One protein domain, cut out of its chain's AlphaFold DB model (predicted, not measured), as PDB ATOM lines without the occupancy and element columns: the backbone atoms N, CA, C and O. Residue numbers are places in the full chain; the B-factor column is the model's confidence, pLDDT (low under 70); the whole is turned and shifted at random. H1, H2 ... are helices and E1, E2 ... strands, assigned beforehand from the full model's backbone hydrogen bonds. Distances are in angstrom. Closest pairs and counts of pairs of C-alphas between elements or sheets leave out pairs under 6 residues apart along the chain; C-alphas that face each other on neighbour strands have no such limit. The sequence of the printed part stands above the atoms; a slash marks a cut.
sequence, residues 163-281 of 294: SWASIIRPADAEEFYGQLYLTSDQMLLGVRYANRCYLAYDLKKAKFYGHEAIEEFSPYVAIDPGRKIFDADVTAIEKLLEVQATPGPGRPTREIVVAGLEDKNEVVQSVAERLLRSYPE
ATOM      1  N   SER A 163     -36.858 -42.838  41.178       77.00
ATOM      2  CA  SER A 163     -37.439 -41.615  41.700       77.00
ATOM      3  C   SER A 163     -36.697 -40.386  41.201       77.00
ATOM      4  O   SER A 163     -35.480 -40.275  41.342       77.00
ATOM      5  N   TRP A 164     -37.447 -39.476  40.591       84.31
ATOM      6  CA  TRP A 164     -37.006 -38.144  40.198       84.31
ATOM      7  C   TRP A 164     -38.182 -37.183  40.339       84.31
ATOM      8  O   TRP A 164     -39.335 -37.604  40.303       84.31
ATOM      9  N   ALA A 165     -37.897 -35.895  40.480       85.75
ATOM     10  CA  ALA A 165     -38.893 -34.829  40.455       85.75
ATOM     11  C   ALA A 165     -38.756 -34.010  39.176       85.75
ATOM     12  O   ALA A 165     -37.641 -33.673  38.770       85.75
ATOM     13  N   SER A 166     -39.878 -33.637  38.560       86.00
ATOM     14  CA  SER A 166     -39.849 -32.568  37.563       86.00
ATOM     15  C   SER A 166     -39.525 -31.244  38.249       86.00
ATOM     16  O   SER A 166     -40.064 -30.939  39.311       86.00
ATOM     17  N   ILE A 167     -38.666 -30.438  37.648       86.69
ATOM     18  CA  ILE A 167     -38.372 -29.085  38.113       86.69
ATOM     19  C   ILE A 167     -38.539 -28.090  36.972       86.69
ATOM     20  O   ILE A 167     -38.415 -28.443  35.801       86.69
ATOM     21  N   ILE A 168     -38.780 -26.833  37.321       86.75
ATOM     22  CA  ILE A 168     -38.850 -25.730  36.363       86.75
ATOM     23  C   ILE A 168     -37.571 -24.918  36.485       86.75
ATOM     24  O   ILE A 168     -37.309 -24.330  37.535       86.75
ATOM     25  N   ARG A 169     -36.763 -24.902  35.427       85.38
ATOM     26  CA  ARG A 169     -35.478 -24.198  35.414       85.38
ATOM     27  C   ARG A 169     -35.658 -22.688  35.174       85.38
ATOM     28  O   ARG A 169     -36.693 -22.259  34.652       85.38
ATOM     29  N   PRO A 170     -34.649 -21.863  35.506       82.81
ATOM     30  CA  PRO A 170     -34.594 -20.468  35.074       82.81
ATOM     31  C   PRO A 170     -34.585 -20.341  33.541       82.81
ATOM     32  O   PRO A 170     -34.064 -21.207  32.848       82.81
ATOM     33  N   ALA A 171     -35.125 -19.251  32.995       84.56
ATOM     34  CA  ALA A 171     -35.224 -19.027  31.545       84.56
ATOM     35  C   ALA A 171     -33.866 -18.952  30.823       84.56
ATOM     36  O   ALA A 171     -33.805 -19.140  29.611       84.56
ATOM     37  N   ASP A 172     -32.800 -18.635  31.557       82.44
ATOM     38  CA  ASP A 172     -31.409 -18.598  31.101       82.44
ATOM     39  C   ASP A 172     -30.669 -19.927  31.326       82.44
ATOM     40  O   ASP A 172     -29.454 -19.988  31.147       82.44
ATOM     41  N   ALA A 173     -31.378 -20.990  31.714       79.19
ATOM     42  CA  ALA A 173     -30.785 -22.303  31.902       79.19
ATOM     43  C   ALA A 173     -30.180 -22.834  30.600       79.19
ATOM     44  O   ALA A 173     -30.834 -22.922  29.561       79.19
ATOM     45  N   GLU A 174     -28.920 -23.248  30.682       76.19
ATOM     46  CA  GLU A 174     -28.254 -23.928  29.583       76.19
ATOM     47  C   GLU A 174     -28.694 -25.397  29.517       76.19
ATOM     48  O   GLU A 174     -28.933 -26.052  30.534       76.19
ATOM     49  N   GLU A 175     -28.781 -25.952  28.310       75.38
ATOM     50  CA  GLU A 175     -29.133 -27.357  28.095       75.38
ATOM     51  C   GLU A 175     -27.884 -28.203  27.848       75.38
ATOM     52  O   GLU A 175     -27.525 -28.520  26.717       75.38
ATOM     53  N   PHE A 176     -27.210 -28.586  28.931       80.81
ATOM     54  CA  PHE A 176     -26.130 -29.571  28.894       80.81
ATOM     55  C   PHE A 176     -26.354 -30.715  29.888       80.81
ATOM     56  O   PHE A 176     -27.228 -30.663  30.757       80.81
ATOM     57  N   TYR A 177     -25.572 -31.778  29.721       82.69
ATOM     58  CA  TYR A 177     -25.629 -32.979  30.547       82.69
ATOM     59  C   TYR A 177     -25.094 -32.714  31.964       82.69
ATOM     60  O   TYR A 177     -23.971 -32.245  32.107       82.69
ATOM     61  N   GLY A 178     -25.876 -33.053  32.997       84.50
ATOM     62  CA  GLY A 178     -25.475 -32.934  34.405       84.50
ATOM     63  C   GLY A 178     -25.420 -31.481  34.889       84.50
ATOM     64  O   GLY A 178     -24.395 -30.811  34.799       84.50
ATOM     65  N   GLN A 179     -26.523 -30.986  35.438       87.94
ATOM     66  CA  GLN A 179     -26.654 -29.603  35.891       87.94
ATOM     67  C   GLN A 179     -26.781 -29.551  37.408       87.94
ATOM     68  O   GLN A 179     -27.347 -30.447  38.034       87.94
ATOM     69  N   LEU A 180     -26.260 -28.476  37.987       90.31
ATOM     70  CA  LEU A 180     -26.344 -28.216  39.412       90.31
ATOM     71  C   LEU A 180     -26.918 -26.826  39.616       90.31
ATOM     72  O   LEU A 180     -26.390 -25.860  39.067       90.31
ATOM     73  N   TYR A 181     -27.969 -26.737  40.417       88.56
ATOM     74  CA  TYR A 181     -28.584 -25.470  40.785       88.56
ATOM     75  C   TYR A 181     -28.522 -25.283  42.291       88.56
ATOM     76  O   TYR A 181     -28.675 -26.239  43.049       88.56
ATOM     77  N   LEU A 182     -28.296 -24.043  42.709       87.94
ATOM     78  CA  LEU A 182     -28.437 -23.618  44.090       87.94
ATOM     79  C   LEU A 182     -29.536 -22.571  44.139       87.94
ATOM     80  O   LEU A 182     -29.451 -21.547  43.464       87.94
ATOM     81  N   THR A 183     -30.539 -22.841  44.948       83.88
ATOM     82  CA  THR A 183     -31.705 -21.987  45.113       83.88
ATOM     83  C   THR A 183     -31.457 -20.938  46.195       83.88
ATOM     84  O   THR A 183     -30.603 -21.089  47.080       83.88
ATOM     85  N   SER A 184     -32.251 -19.873  46.183       80.31
ATOM     86  CA  SER A 184     -32.246 -18.835  47.219       80.31
ATOM     87  C   SER A 184     -32.522 -19.375  48.629       80.31
ATOM     88  O   SER A 184     -31.944 -18.879  49.602       80.31
ATOM     89  N   ASP A 185     -33.329 -20.429  48.769       79.62
ATOM     90  CA  ASP A 185     -33.595 -21.082  50.051       79.62
ATOM     91  C   ASP A 185     -32.513 -22.089  50.483       79.62
ATOM     92  O   ASP A 185     -32.625 -22.637  51.581       79.62
ATOM     93  N   GLN A 186     -31.409 -22.189  49.732       86.69
ATOM     94  CA  GLN A 186     -30.239 -23.037  49.997       86.69
ATOM     95  C   GLN A 186     -30.477 -24.538  49.759       86.69
ATOM     96  O   GLN A 186     -29.878 -25.383  50.429       86.69
ATOM     97  N   MET A 187     -31.316 -24.865  48.781       88.38
ATOM     98  CA  MET A 187     -31.443 -26.207  48.223       88.38
ATOM     99  C   MET A 187     -30.456 -26.379  47.070       88.38
ATOM    100  O   MET A 187     -30.387 -25.568  46.149       88.38
ATOM    101  N   LEU A 188     -29.682 -27.455  47.119       90.69
ATOM    102  CA  LEU A 188     -28.786 -27.871  46.051       90.69
ATOM    103  C   LEU A 188     -29.478 -28.952  45.220       90.69
ATOM    104  O   LEU A 188     -29.882 -29.960  45.788       90.69
ATOM    105  N   LEU A 189     -29.606 -28.769  43.906       89.31
ATOM    106  CA  LEU A 189     -30.370 -29.658  43.022       89.31
ATOM    107  C   LEU A 189     -29.489 -30.233  41.914       89.31
ATOM    108  O   LEU A 189     -28.994 -29.492  41.064       89.31
ATOM    109  N   GLY A 190     -29.326 -31.554  41.911       90.12
ATOM    110  CA  GLY A 190     -28.678 -32.330  40.858       90.12
ATOM    111  C   GLY A 190     -29.687 -32.742  39.790       90.12
ATOM    112  O   GLY A 190     -30.517 -33.633  40.001       90.12
ATOM    113  N   VAL A 191     -29.599 -32.092  38.635       86.50
ATOM    114  CA  VAL A 191     -30.552 -32.218  37.531       86.50
ATOM    115  C   VAL A 191     -29.889 -32.924  36.366       86.50
ATOM    116  O   VAL A 191     -28.770 -32.604  35.962       86.50
ATOM    117  N   ARG A 192     -30.597 -33.882  35.778       82.06
ATOM    118  CA  ARG A 192     -30.104 -34.669  34.657       82.06
ATOM    119  C   ARG A 192     -31.225 -34.913  33.653       82.06
ATOM    120  O   ARG A 192     -32.382 -34.979  34.025       82.06
ATOM    121  N   TYR A 193     -30.886 -35.034  32.371       78.69
ATOM    122  CA  TYR A 193     -31.851 -35.310  31.297       78.69
ATOM    123  C   TYR A 193     -33.028 -34.331  31.181       78.69
ATOM    124  O   TYR A 193     -34.157 -34.797  31.105       78.69
ATOM    125  N   ALA A 194     -32.730 -33.024  31.104       75.06
ATOM    126  CA  ALA A 194     -33.676 -31.902  30.977       75.06
ATOM    127  C   ALA A 194     -34.796 -31.934  32.027       75.06
ATOM    128  O   ALA A 194     -35.597 -32.845  32.032       75.06
ATOM    129  N   ASN A 195     -34.865 -30.940  32.915       81.06
ATOM    130  CA  ASN A 195     -35.931 -30.786  33.919       81.06
ATOM    131  C   ASN A 195     -36.118 -31.918  34.962       81.06
ATOM    132  O   ASN A 195     -36.931 -31.752  35.866       81.06
ATOM    133  N   ARG A 196     -35.360 -33.024  34.917       86.94
ATOM    134  CA  ARG A 196     -35.469 -34.116  35.906       86.94
ATOM    135  C   ARG A 196     -34.432 -33.976  37.014       86.94
ATOM    136  O   ARG A 196     -33.228 -34.087  36.784       86.94
ATOM    137  N   CYS A 197     -34.900 -33.742  38.229       87.62
ATOM    138  CA  CYS A 197     -34.081 -33.688  39.430       87.62
ATOM    139  C   CYS A 197     -33.996 -35.077  40.063       87.62
ATOM    140  O   CYS A 197     -35.020 -35.660  40.412       87.62
ATOM    141  N   TYR A 198     -32.780 -35.598  40.214       86.00
ATOM    142  CA  TYR A 198     -32.539 -36.919  40.806       86.00
ATOM    143  C   TYR A 198     -31.958 -36.843  42.217       86.00
ATOM    144  O   TYR A 198     -32.048 -37.811  42.971       86.00
ATOM    145  N   LEU A 199     -31.324 -35.716  42.551       88.44
ATOM    146  CA  LEU A 199     -30.675 -35.485  43.833       88.44
ATOM    147  C   LEU A 199     -31.029 -34.091  44.326       88.44
ATOM    148  O   LEU A 199     -30.871 -33.126  43.581       88.44
ATOM    149  N   ALA A 200     -31.405 -33.967  45.591       89.81
ATOM    150  CA  ALA A 200     -31.479 -32.678  46.255       89.81
ATOM    151  C   ALA A 200     -30.775 -32.718  47.614       89.81
ATOM    152  O   ALA A 200     -30.689 -33.758  48.264       89.81
ATOM    153  N   TYR A 201     -30.253 -31.582  48.057       90.69
ATOM    154  CA  TYR A 201     -29.647 -31.445  49.375       90.69
ATOM    155  C   TYR A 201     -30.023 -30.102  49.997       90.69
ATOM    156  O   TYR A 201     -29.722 -29.046  49.446       90.69
ATOM    157  N   ASP A 202     -30.665 -30.141  51.161       90.69
ATOM    158  CA  ASP A 202     -30.983 -28.958  51.959       90.69
ATOM    159  C   ASP A 202     -29.755 -28.574  52.789       90.69
ATOM    160  O   ASP A 202     -29.424 -29.233  53.782       90.69
ATOM    161  N   LEU A 203     -29.072 -27.495  52.392       90.31
ATOM    162  CA  LEU A 203     -27.864 -27.025  53.071       90.31
ATOM    163  C   LEU A 203     -28.142 -26.515  54.491       90.31
ATOM    164  O   LEU A 203     -27.223 -26.512  55.312       90.31
ATOM    165  N   LYS A 204     -29.370 -26.075  54.796       89.25
ATOM    166  CA  LYS A 204     -29.743 -25.573  56.130       89.25
ATOM    167  C   LYS A 204     -29.989 -26.723  57.095       89.25
ATOM    168  O   LYS A 204     -29.577 -26.647  58.249       89.25
ATOM    169  N   LYS A 205     -30.660 -27.776  56.627       89.44
ATOM    170  CA  LYS A 205     -30.959 -28.976  57.425       89.44
ATOM    171  C   LYS A 205     -29.854 -30.028  57.368       89.44
ATOM    172  O   LYS A 205     -29.932 -31.003  58.106       89.44
ATOM    173  N   ALA A 206     -28.860 -29.837  56.501       89.31
ATOM    174  CA  ALA A 206     -27.844 -30.830  56.173       89.31
ATOM    175  C   ALA A 206     -28.465 -32.184  55.778       89.31
ATOM    176  O   ALA A 206     -28.003 -33.240  56.211       89.31
ATOM    177  N   LYS A 207     -29.547 -32.142  54.987       88.81
ATOM    178  CA  LYS A 207     -30.353 -33.316  54.640       88.81
ATOM    179  C   LYS A 207     -30.309 -33.586  53.144       88.81
ATOM    180  O   LYS A 207     -30.660 -32.721  52.346       88.81
ATOM    181  N   PHE A 208     -29.919 -34.805  52.794       87.62
ATOM    182  CA  PHE A 208     -30.000 -35.321  51.438       87.62
ATOM    183  C   PHE A 208     -31.401 -35.863  51.137       87.62
ATOM    184  O   PHE A 208     -32.071 -36.414  52.013       87.62
ATOM    185  N   TYR A 209     -31.817 -35.698  49.889       86.69
ATOM    186  CA  TYR A 209     -33.055 -36.208  49.326       86.69
ATOM    187  C   TYR A 209     -32.715 -36.938  48.025       86.69
ATOM    188  O   TYR A 209     -32.297 -36.326  47.038       86.69
ATOM    189  N   GLY A 210     -32.860 -38.261  48.070       81.44
ATOM    190  CA  GLY A 210     -32.603 -39.183  46.971       81.44
ATOM    191  C   GLY A 210     -33.835 -40.036  46.678       81.44
ATOM    192  O   GLY A 210     -34.913 -39.503  46.433       81.44
ATOM    193  N   HIS A 211     -33.678 -41.359  46.689       75.50
ATOM    194  CA  HIS A 211     -34.745 -42.317  46.371       75.50
ATOM    195  C   HIS A 211     -36.045 -42.051  47.159       75.50
ATOM    196  O   HIS A 211     -35.966 -41.761  48.350       75.50
ATOM    197  N   GLU A 212     -37.207 -42.152  46.497       71.62
ATOM    198  CA  GLU A 212     -38.577 -41.897  47.003       71.62
ATOM    199  C   GLU A 212     -38.839 -40.470  47.526       71.62
ATOM    200  O   GLU A 212     -39.783 -39.817  47.093       71.62
ATOM    201  N   ALA A 213     -37.963 -39.922  48.366       75.62
ATOM    202  CA  ALA A 213     -38.103 -38.590  48.943       75.62
ATOM    203  C   ALA A 213     -37.979 -37.461  47.909       75.62
ATOM    204  O   ALA A 213     -38.533 -36.388  48.122       75.62
ATOM    205  N   ILE A 214     -37.250 -37.662  46.802       78.44
ATOM    206  CA  ILE A 214     -37.105 -36.622  45.772       78.44
ATOM    207  C   ILE A 214     -38.416 -36.352  45.023       78.44
ATOM    208  O   ILE A 214     -38.616 -35.233  44.567       78.44
ATOM    209  N   GLU A 215     -39.322 -37.326  44.908       75.06
ATOM    210  CA  GLU A 215     -40.609 -37.148  44.212       75.06
ATOM    211  C   GLU A 215     -41.513 -36.145  44.941       75.06
ATOM    212  O   GLU A 215     -42.254 -35.395  44.305       75.06
ATOM    213  N   GLU A 216     -41.366 -36.049  46.265       72.94
ATOM    214  CA  GLU A 216     -42.087 -35.100  47.116       72.94
ATOM    215  C   GLU A 216     -41.616 -33.642  46.933       72.94
ATOM    216  O   GLU A 216     -42.251 -32.720  47.441       72.94
ATOM    217  N   PHE A 217     -40.509 -33.401  46.216       66.56
ATOM    218  CA  PHE A 217     -39.937 -32.057  46.049       66.56
ATOM    219  C   PHE A 217     -40.518 -31.243  44.883       66.56
ATOM    220  O   PHE A 217     -40.224 -30.054  44.774       66.56
ATOM    221  N   SER A 218     -41.317 -31.822  43.987       56.41
ATOM    222  CA  SER A 218     -41.785 -31.119  42.777       56.41
ATOM    223  C   SER A 218     -43.060 -30.306  43.032       56.41
ATOM    224  O   SER A 218     -44.006 -30.902  43.547       56.41
ATOM    225  N   PRO A 219     -43.151 -29.013  42.611       47.16
ATOM    226  CA  PRO A 219     -42.667 -28.536  41.295       47.16
ATOM    227  C   PRO A 219     -41.715 -27.328  41.199       47.16
ATOM    228  O   PRO A 219     -41.217 -27.058  40.104       47.16
ATOM    229  N   TYR A 220     -41.412 -26.586  42.265       59.34
ATOM    230  CA  TYR A 220     -40.916 -25.201  42.106       59.34
ATOM    231  C   TYR A 220     -39.465 -24.932  42.473       59.34
ATOM    232  O   TYR A 220     -39.057 -23.777  42.579       59.34
ATOM    233  N   VAL A 221     -38.663 -25.971  42.670       54.91
ATOM    234  CA  VAL A 221     -37.438 -25.792  43.454       54.91
ATOM    235  C   VAL A 221     -36.400 -24.907  42.752       54.91
ATOM    236  O   VAL A 221     -35.613 -24.285  43.433       54.91
ATOM    237  N   ALA A 222     -36.428 -24.712  41.432       58.38
ATOM    238  CA  ALA A 222     -35.489 -23.807  40.749       58.38
ATOM    239  C   ALA A 222     -36.008 -22.369  40.507       58.38
ATOM    240  O   ALA A 222     -35.309 -21.562  39.885       58.38
ATOM    241  N   ILE A 223     -37.202 -22.013  40.999       59.59
ATOM    242  CA  ILE A 223     -37.760 -20.666  40.815       59.59
ATOM    243  C   ILE A 223     -37.253 -19.743  41.924       59.59
ATOM    244  O   ILE A 223     -37.905 -19.540  42.947       59.59
ATOM    245  N   ASP A 224     -36.096 -19.121  41.701       65.00
ATOM    246  CA  ASP A 224     -35.714 -17.978  42.524       65.00
ATOM    247  C   ASP A 224     -36.747 -16.849  42.363       65.00
ATOM    248  O   ASP A 224     -37.117 -16.512  41.227       65.00
ATOM    249  N   PRO A 225     -37.193 -16.217  43.466       60.97
ATOM    250  CA  PRO A 225     -38.076 -15.061  43.403       60.97
ATOM    251  C   PRO A 225     -37.484 -13.976  42.494       60.97
ATOM    252  O   PRO A 225     -36.418 -13.425  42.769       60.97
ATOM    253  N   GLY A 226     -38.168 -13.683  41.385       67.00
ATOM    254  CA  GLY A 226     -37.768 -12.653  40.421       67.00
ATOM    255  C   GLY A 226     -37.012 -13.143  39.180       67.00
ATOM    256  O   GLY A 226     -36.725 -12.326  38.301       67.00
ATOM    257  N   ARG A 227     -36.716 -14.443  39.047       77.38
ATOM    258  CA  ARG A 227     -36.210 -15.006  37.784       77.38
ATOM    259  C   ARG A 227     -37.359 -15.421  36.869       77.38
ATOM    260  O   ARG A 227     -38.374 -15.948  37.311       77.38
ATOM    261  N   LYS A 228     -37.189 -15.186  35.563       84.19
ATOM    262  CA  LYS A 228     -38.094 -15.745  34.549       84.19
ATOM    263  C   LYS A 228     -37.923 -17.260  34.511       84.19
ATOM    264  O   LYS A 228     -36.806 -17.747  34.668       84.19
ATOM    265  N   ILE A 229     -39.009 -17.974  34.254       86.38
ATOM    266  CA  ILE A 229     -39.019 -19.435  34.138       86.38
ATOM    267  C   ILE A 229     -38.790 -19.891  32.705       86.38
ATOM    268  O   ILE A 229     -39.117 -19.181  31.749       86.38
ATOM    269  N   PHE A 230     -38.263 -21.100  32.563       87.69
ATOM    270  CA  PHE A 230     -38.166 -21.779  31.285       87.69
ATOM    271  C   PHE A 230     -39.494 -22.471  30.954       87.69
ATOM    272  O   PHE A 230     -39.769 -23.580  31.404       87.69
ATOM    273  N   ASP A 231     -40.342 -21.796  30.176       87.56
ATOM    274  CA  ASP A 231     -41.733 -22.209  29.915       87.56
ATOM    275  C   ASP A 231     -41.868 -23.616  29.299       87.56
ATOM    276  O   ASP A 231     -42.838 -24.326  29.556       87.56
ATOM    277  N   ALA A 232     -40.852 -24.061  28.550       89.44
ATOM    278  CA  ALA A 232     -40.805 -25.409  27.991       89.44
ATOM    279  C   ALA A 232     -40.837 -26.506  29.073       89.44
ATOM    280  O   ALA A 232     -41.434 -27.559  28.842       89.44
ATOM    281  N   ASP A 233     -40.257 -26.256  30.254       88.88
ATOM    282  CA  ASP A 233     -40.320 -27.196  31.377       88.88
ATOM    283  C   ASP A 233     -41.748 -27.285  31.931       88.88
ATOM    284  O   ASP A 233     -42.208 -28.380  32.246       88.88
ATOM    285  N   VAL A 234     -42.478 -26.162  31.989       88.88
ATOM    286  CA  VAL A 234     -43.890 -26.143  32.410       88.88
ATOM    287  C   VAL A 234     -44.730 -26.969  31.442       88.88
ATOM    288  O   VAL A 234     -45.430 -27.881  31.869       88.88
ATOM    289  N   THR A 235     -44.593 -26.730  30.136       90.38
ATOM    290  CA  THR A 235     -45.318 -27.494  29.108       90.38
ATOM    291  C   THR A 235     -44.976 -28.981  29.113       90.38
ATOM    292  O   THR A 235     -45.848 -29.821  28.881       90.38
ATOM    293  N   ALA A 236     -43.725 -29.346  29.403       88.75
ATOM    294  CA  ALA A 236     -43.346 -30.747  29.553       88.75
ATOM    295  C   ALA A 236     -44.056 -31.412  30.745       88.75
ATOM    296  O   ALA A 236     -44.492 -32.559  30.627       88.75
ATOM    297  N   ILE A 237     -44.208 -30.693  31.863       88.38
ATOM    298  CA  ILE A 237     -44.923 -31.173  33.054       88.38
ATOM    299  C   ILE A 237     -46.429 -31.261  32.789       88.38
ATOM    300  O   ILE A 237     -47.031 -32.277  33.123       88.38
ATOM    301  N   GLU A 238     -47.035 -30.264  32.139       89.50
ATOM    302  CA  GLU A 238     -48.452 -30.306  31.730       89.50
ATOM    303  C   GLU A 238     -48.742 -31.565  30.907       89.50
ATOM    304  O   GLU A 238     -49.629 -32.352  31.233       89.50
ATOM    305  N   LYS A 239     -47.910 -31.829  29.894       88.75
ATOM    306  CA  LYS A 239     -48.037 -33.027  29.063       88.75
ATOM    307  C   LYS A 239     -47.858 -34.321  29.864       88.75
ATOM    308  O   LYS A 239     -48.505 -35.321  29.562       88.75
ATOM    309  N   LEU A 240     -46.969 -34.334  30.860       86.00
ATOM    310  CA  LEU A 240     -46.792 -35.487  31.746       86.00
ATOM    311  C   LEU A 240     -48.074 -35.766  32.545       86.00
ATOM    312  O   LEU A 240     -48.485 -36.922  32.632       86.00
ATOM    313  N   LEU A 241     -48.709 -34.716  33.075       86.06
ATOM    314  CA  LEU A 241     -49.962 -34.795  33.833       86.06
ATOM    315  C   LEU A 241     -51.134 -35.296  32.981       86.06
ATOM    316  O   LEU A 241     -51.930 -36.095  33.468       86.06
ATOM    317  N   GLU A 242     -51.209 -34.876  31.718       84.38
ATOM    318  CA  GLU A 242     -52.257 -35.304  30.783       84.38
ATOM    319  C   GLU A 242     -52.111 -36.773  30.357       84.38
ATOM    320  O   GLU A 242     -53.099 -37.490  30.203       84.38
ATOM    321  N   VAL A 243     -50.874 -37.232  30.132       83.19
ATOM    322  CA  VAL A 243     -50.604 -38.577  29.594       83.19
ATOM    323  C   VAL A 243     -50.624 -39.649  30.686       83.19
ATOM    324  O   VAL A 243     -50.985 -40.797  30.417       83.19
ATOM    325  N   GLN A 244     -50.224 -39.313  31.913       77.06
ATOM    326  CA  GLN A 244     -50.166 -40.263  33.021       77.06
ATOM    327  C   GLN A 244     -51.404 -40.136  33.906       77.06
ATOM    328  O   GLN A 244     -51.496 -39.238  34.735       77.06
ATOM    329  N   ALA A 245     -52.337 -41.082  33.782       67.00
ATOM    330  CA  ALA A 245     -53.513 -41.135  34.652       67.00
ATOM    331  C   ALA A 245     -53.135 -41.460  36.111       67.00
ATOM    332  O   ALA A 245     -53.669 -40.861  37.045       67.00
ATOM    333  N   THR A 246     -52.157 -42.344  36.324       71.00
ATOM    334  CA  THR A 246     -51.699 -42.772  37.656       71.00
ATOM    335  C   THR A 246     -50.496 -41.960  38.152       71.00
ATOM    336  O   THR A 246     -49.718 -41.470  37.327       71.00
ATOM    337  N   PRO A 247     -50.313 -41.794  39.476       73.56
ATOM    338  CA  PRO A 247     -49.075 -41.260  40.042       73.56
ATOM    339  C   PRO A 247     -47.857 -42.075  39.587       73.56
ATOM    340  O   PRO A 247     -47.951 -43.290  39.398       73.56
ATOM    341  N   GLY A 248     -46.724 -41.408  39.391       76.44
ATOM    342  CA  GLY A 248     -45.478 -42.040  38.972       76.44
ATOM    343  C   GLY A 248     -44.295 -41.073  39.052       76.44
ATOM    344  O   GLY A 248     -44.507 -39.874  39.256       76.44
ATOM    345  N   PRO A 249     -43.057 -41.569  38.867       78.50
ATOM    346  CA  PRO A 249     -41.856 -40.757  39.015       78.50
ATOM    347  C   PRO A 249     -41.906 -39.494  38.159       78.50
ATOM    348  O   PRO A 249     -42.253 -39.539  36.974       78.50
ATOM    349  N   GLY A 250     -41.542 -38.370  38.765       79.88
ATOM    350  CA  GLY A 250     -41.496 -37.069  38.115       79.88
ATOM    351  C   GLY A 250     -42.823 -36.332  38.033       79.88
ATOM    352  O   GLY A 250     -42.802 -35.116  37.829       79.88
ATOM    353  N   ARG A 251     -43.958 -37.020  38.199       84.12
ATOM    354  CA  ARG A 251     -45.276 -36.387  38.222       84.12
ATOM    355  C   ARG A 251     -45.465 -35.712  39.585       84.12
ATOM    356  O   ARG A 251     -45.502 -36.426  40.584       84.12
ATOM    357  N   PRO A 252     -45.600 -34.375  39.658       82.94
ATOM    358  CA  PRO A 252     -45.904 -33.735  40.932       82.94
ATOM    359  C   PRO A 252     -47.240 -34.270  41.462       82.94
ATOM    360  O   PRO A 252     -48.164 -34.538  40.682       82.94
ATOM    361  N   THR A 253     -47.364 -34.453  42.774       83.81
ATOM    362  CA  THR A 253     -48.657 -34.835  43.351       83.81
ATOM    363  C   THR A 253     -49.582 -33.625  43.380       83.81
ATOM    364  O   THR A 253     -49.127 -32.476  43.430       83.81
ATOM    365  N   ARG A 254     -50.894 -33.867  43.335       85.75
ATOM    366  CA  ARG A 254     -51.876 -32.780  43.338       85.75
ATOM    367  C   ARG A 254     -51.733 -31.922  44.594       85.75
ATOM    368  O   ARG A 254     -51.815 -30.703  44.501       85.75
ATOM    369  N   GLU A 255     -51.460 -32.544  45.738       85.75
ATOM    370  CA  GLU A 255     -51.281 -31.883  47.032       85.75
ATOM    371  C   GLU A 255     -50.137 -30.867  46.989       85.75
ATOM    372  O   GLU A 255     -50.303 -29.745  47.464       85.75
ATOM    373  N   ILE A 256     -49.002 -31.219  46.375       81.88
ATOM    374  CA  ILE A 256     -47.854 -30.308  46.290       81.88
ATOM    375  C   ILE A 256     -48.146 -29.160  45.315       81.88
ATOM    376  O   ILE A 256     -47.774 -28.015  45.573       81.88
ATOM    377  N   VAL A 257     -48.869 -29.421  44.217       86.69
ATOM    378  CA  VAL A 257     -49.286 -28.345  43.305       86.69
ATOM    379  C   VAL A 257     -50.283 -27.402  43.981       86.69
ATOM    380  O   VAL A 257     -50.130 -26.189  43.853       86.69
ATOM    381  N   VAL A 258     -51.245 -27.921  44.752       88.50
ATOM    382  CA  VAL A 258     -52.170 -27.103  45.558       88.50
ATOM    383  C   VAL A 258     -51.409 -26.269  46.586       88.50
ATOM    384  O   VAL A 258     -51.670 -25.074  46.692       88.50
ATOM    385  N   ALA A 259     -50.424 -26.846  47.279       84.50
ATOM    386  CA  ALA A 259     -49.582 -26.104  48.219       84.50
ATOM    387  C   ALA A 259     -48.826 -24.940  47.544       84.50
ATOM    388  O   ALA A 259     -48.605 -23.903  48.164       84.50
ATOM    389  N   GLY A 260     -48.491 -25.068  46.255       83.81
ATOM    390  CA  GLY A 260     -47.887 -23.998  45.458       83.81
ATOM    391  C   GLY A 260     -48.761 -22.750  45.285       83.81
ATOM    392  O   GLY A 260     -48.226 -21.663  45.080       83.81
ATOM    393  N   LEU A 261     -50.088 -22.864  45.409       87.94
ATOM    394  CA  LEU A 261     -50.990 -21.704  45.373       87.94
ATOM    395  C   LEU A 261     -50.810 -20.782  46.587       87.94
ATOM    396  O   LEU A 261     -51.144 -19.602  46.517       87.94
ATOM    397  N   GLU A 262     -50.282 -21.310  47.691       87.69
ATOM    398  CA  GLU A 262     -50.033 -20.564  48.928       87.69
ATOM    399  C   GLU A 262     -48.589 -20.041  49.027       87.69
ATOM    400  O   GLU A 262     -48.225 -19.391  50.015       87.69
ATOM    401  N   ASP A 263     -47.746 -20.302  48.020       82.94
ATOM    402  CA  ASP A 263     -46.350 -19.861  48.012       82.94
ATOM    403  C   ASP A 263     -46.253 -18.327  47.976       82.94
ATOM    404  O   ASP A 263     -47.108 -17.641  47.425       82.94
ATOM    405  N   LYS A 264     -45.194 -17.746  48.543       81.94
ATOM    406  CA  LYS A 264     -44.972 -16.290  48.511       81.94
ATOM    407  C   LYS A 264     -44.503 -15.788  47.144       81.94
ATOM    408  O   LYS A 264     -44.506 -14.580  46.910       81.94
ATOM    409  N   ASN A 265     -44.032 -16.678  46.281       78.44
ATOM    410  CA  ASN A 265     -43.542 -16.355  44.955       78.44
ATOM    411  C   ASN A 265     -44.696 -16.391  43.939       78.44
ATOM    412  O   ASN A 265     -45.219 -17.451  43.613       78.44
ATOM    413  N   GLU A 266     -45.064 -15.236  43.382       83.56
ATOM    414  CA  GLU A 266     -46.152 -15.115  42.393       83.56
ATOM    415  C   GLU A 266     -45.935 -15.993  41.149       83.56
ATOM    416  O   GLU A 266     -46.888 -16.480  40.541       83.56
ATOM    417  N   VAL A 267     -44.675 -16.239  40.774       82.00
ATOM    418  CA  VAL A 267     -44.342 -17.133  39.657       82.00
ATOM    419  C   VAL A 267     -44.718 -18.574  39.996       82.00
ATOM    420  O   VAL A 267     -45.251 -19.286  39.148       82.00
ATOM    421  N   VAL A 268     -44.479 -18.989  41.240       81.69
ATOM    422  CA  VAL A 268     -44.859 -20.312  41.743       81.69
ATOM    423  C   VAL A 268     -46.375 -20.470  41.735       81.69
ATOM    424  O   VAL A 268     -46.876 -21.445  41.176       81.69
ATOM    425  N   GLN A 269     -47.100 -19.479  42.257       85.81
ATOM    426  CA  GLN A 269     -48.565 -19.469  42.250       85.81
ATOM    427  C   GLN A 269     -49.121 -19.589  40.824       85.81
ATOM    428  O   GLN A 269     -49.962 -20.441  40.549       85.81
ATOM    429  N   SER A 270     -48.609 -18.784  39.888       87.12
ATOM    430  CA  SER A 270     -49.068 -18.792  38.495       87.12
ATOM    431  C   SER A 270     -48.829 -20.136  37.804       87.12
ATOM    432  O   SER A 270     -49.685 -20.606  37.051       87.12
ATOM    433  N   VAL A 271     -47.688 -20.781  38.061       87.81
ATOM    434  CA  VAL A 271     -47.445 -22.117  37.516       87.81
ATOM    435  C   VAL A 271     -48.332 -23.159  38.199       87.81
ATOM    436  O   VAL A 271     -48.850 -24.031  37.507       87.81
ATOM    437  N   ALA A 272     -48.587 -23.052  39.505       89.19
ATOM    438  CA  ALA A 272     -49.507 -23.942  40.215       89.19
ATOM    439  C   ALA A 272     -50.916 -23.891  39.635       89.19
ATOM    440  O   ALA A 272     -51.486 -24.932  39.314       89.19
ATOM    441  N   GLU A 273     -51.447 -22.690  39.408       90.31
ATOM    442  CA  GLU A 273     -52.737 -22.505  38.742       90.31
ATOM    443  C   GLU A 273     -52.774 -23.156  37.360       90.31
ATOM    444  O   GLU A 273     -53.781 -23.749  36.972       90.31
ATOM    445  N   ARG A 274     -51.679 -23.032  36.606       90.06
ATOM    446  CA  ARG A 274     -51.562 -23.587  35.261       90.06
ATOM    447  C   ARG A 274     -51.515 -25.115  35.287       90.06
ATOM    448  O   ARG A 274     -52.316 -25.744  34.604       90.06
ATOM    449  N   LEU A 275     -50.670 -25.705  36.131       89.31
ATOM    450  CA  LEU A 275     -50.562 -27.157  36.282       89.31
ATOM    451  C   LEU A 275     -51.866 -27.781  36.790       89.31
ATOM    452  O   LEU A 275     -52.260 -28.825  36.281       89.31
ATOM    453  N   LEU A 276     -52.570 -27.137  37.730       89.69
ATOM    454  CA  LEU A 276     -53.853 -27.631  38.257       89.69
ATOM    455  C   LEU A 276     -54.927 -27.797  37.181       89.69
ATOM    456  O   LEU A 276     -55.738 -28.711  37.290       89.69
ATOM    457  N   ARG A 277     -54.920 -26.964  36.134       90.62
ATOM    458  CA  ARG A 277     -55.857 -27.096  35.002       90.62
ATOM    459  C   ARG A 277     -55.581 -28.328  34.140       90.62
ATOM    460  O   ARG A 277     -56.485 -28.780  33.448       90.62
ATOM    461  N   SER A 278     -54.355 -28.845  34.178       88.50
ATOM    462  CA  SER A 278     -53.936 -30.045  33.451       88.50
ATOM    463  C   SER A 278     -54.075 -31.326  34.275       88.50
ATOM    464  O   SER A 278     -53.819 -32.408  33.747       88.50
ATOM    465  N   TYR A 279     -54.467 -31.251  35.556       85.62
ATOM    466  CA  TYR A 279     -54.783 -32.467  36.303       85.62
ATOM    467  C   TYR A 279     -56.087 -33.071  35.779       85.62
ATOM    468  O   TYR A 279     -57.075 -32.347  35.646       85.62
ATOM    469  N   PRO A 280     -56.122 -34.389  35.520       77.81
ATOM    470  CA  PRO A 280     -57.379 -35.063  35.242       77.81
ATOM    471  C   PRO A 280     -58.335 -34.867  36.425       77.81
ATOM    472  O   PRO A 280     -57.906 -34.914  37.582       77.81
ATOM    473  N   GLU A 281     -59.616 -34.625  36.130       72.12
ATOM    474  CA  GLU A 281     -60.658 -34.544  37.154       72.12
ATOM    475  C   GLU A 281     -60.644 -35.827  37.994       72.12
ATOM    476  O   GLU A 281     -60.504 -36.933  37.462       72.12
TER     477      GLU A 281
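AT A GLANCE: This is residues 163 to 281 of the 294 residues of an uncharacterized protein of Blastopirellula marina (UniProt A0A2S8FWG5). A four-stranded antiparallel sheet stands at one end of a rounded domain and a loose group of three helices at the other, with lengths of unnamed chain running through the middle between them. The helix H3 packs between H1 and H2, and none of the three is on the sheet. The printed part has 119 residues, in the order E1 E2 E3 E4 H1 H2 H3; the class is mixed, helices and strands, though under half of the residues are in named elements. The sheet's order is E1 E2 E3 E4. The whole is compact, with a radius of gyration of the C-alphas of 13.2 A and spans of 38 by 30 by 28 A.

HOW THE PARTS SIT: The strands E1, residues 179 to 182, E2, residues 187 to 192, E3, residues 196 to 202, and E4, residues 207 to 209, form a meander, each strand the antiparallel neighbour of the one before. Each successive pair is a hairpin, and E1 and E4 are the edge strands. E1 and E2 run at 167 degrees, with N 179 and O 191 within hydrogen-bond range at 2.8 A. E2 and E3 run at 159 degrees, with N 188 and O 201 at 2.8 A. E3 and E4 run at 169 degrees, with N 200 and O 209 at 2.9 A. Of the helices H1, residues 231 to 243, H2, residues 254 to 260, and H3, residues 266 to 277, H2 and H3 form a helical hairpin. They touch at a shallow tilt of 23 degrees, opposite ways; their closest C-alphas, of Val 257 and Ala 272, are 5.4 A apart. H1 touches H3 with residues 234 to 238 alone, and H3 touches H1 with residues 271 to 275 alone. Their closest C-alphas, of Glu 238 and Leu 275, are 5.9 A apart, and they run the same way at a shallow tilt of 27 degrees. H1 and H2 are apart. Every O i to N i+4 pair is within hydrogen-bond range in H1 and H2, and 7 of 8 are in H3.

IN THESE COORDINATES: E1 begins at C-alpha 179, (-26.654, -29.603, 35.891). E2 is 16.0 A long and E3 17.4 A from first to last C-alpha. H1 is 18.6 A long and begins at C-alpha 231, (-41.733, -22.209, 29.915). H3 is 17.1 A long and ends at C-alpha 277, (-55.857, -27.096, 35.002).

THE WHOLE: The two C-alphas farthest apart, of Ala 206 and Glu 281, are 38.1 A apart. The printed part has no cut. The link from E4 to H1, 21 residues, is long. The mean pLDDT of the printed part is 82.1, and residues 217 to 226 and residue 245 are under 70.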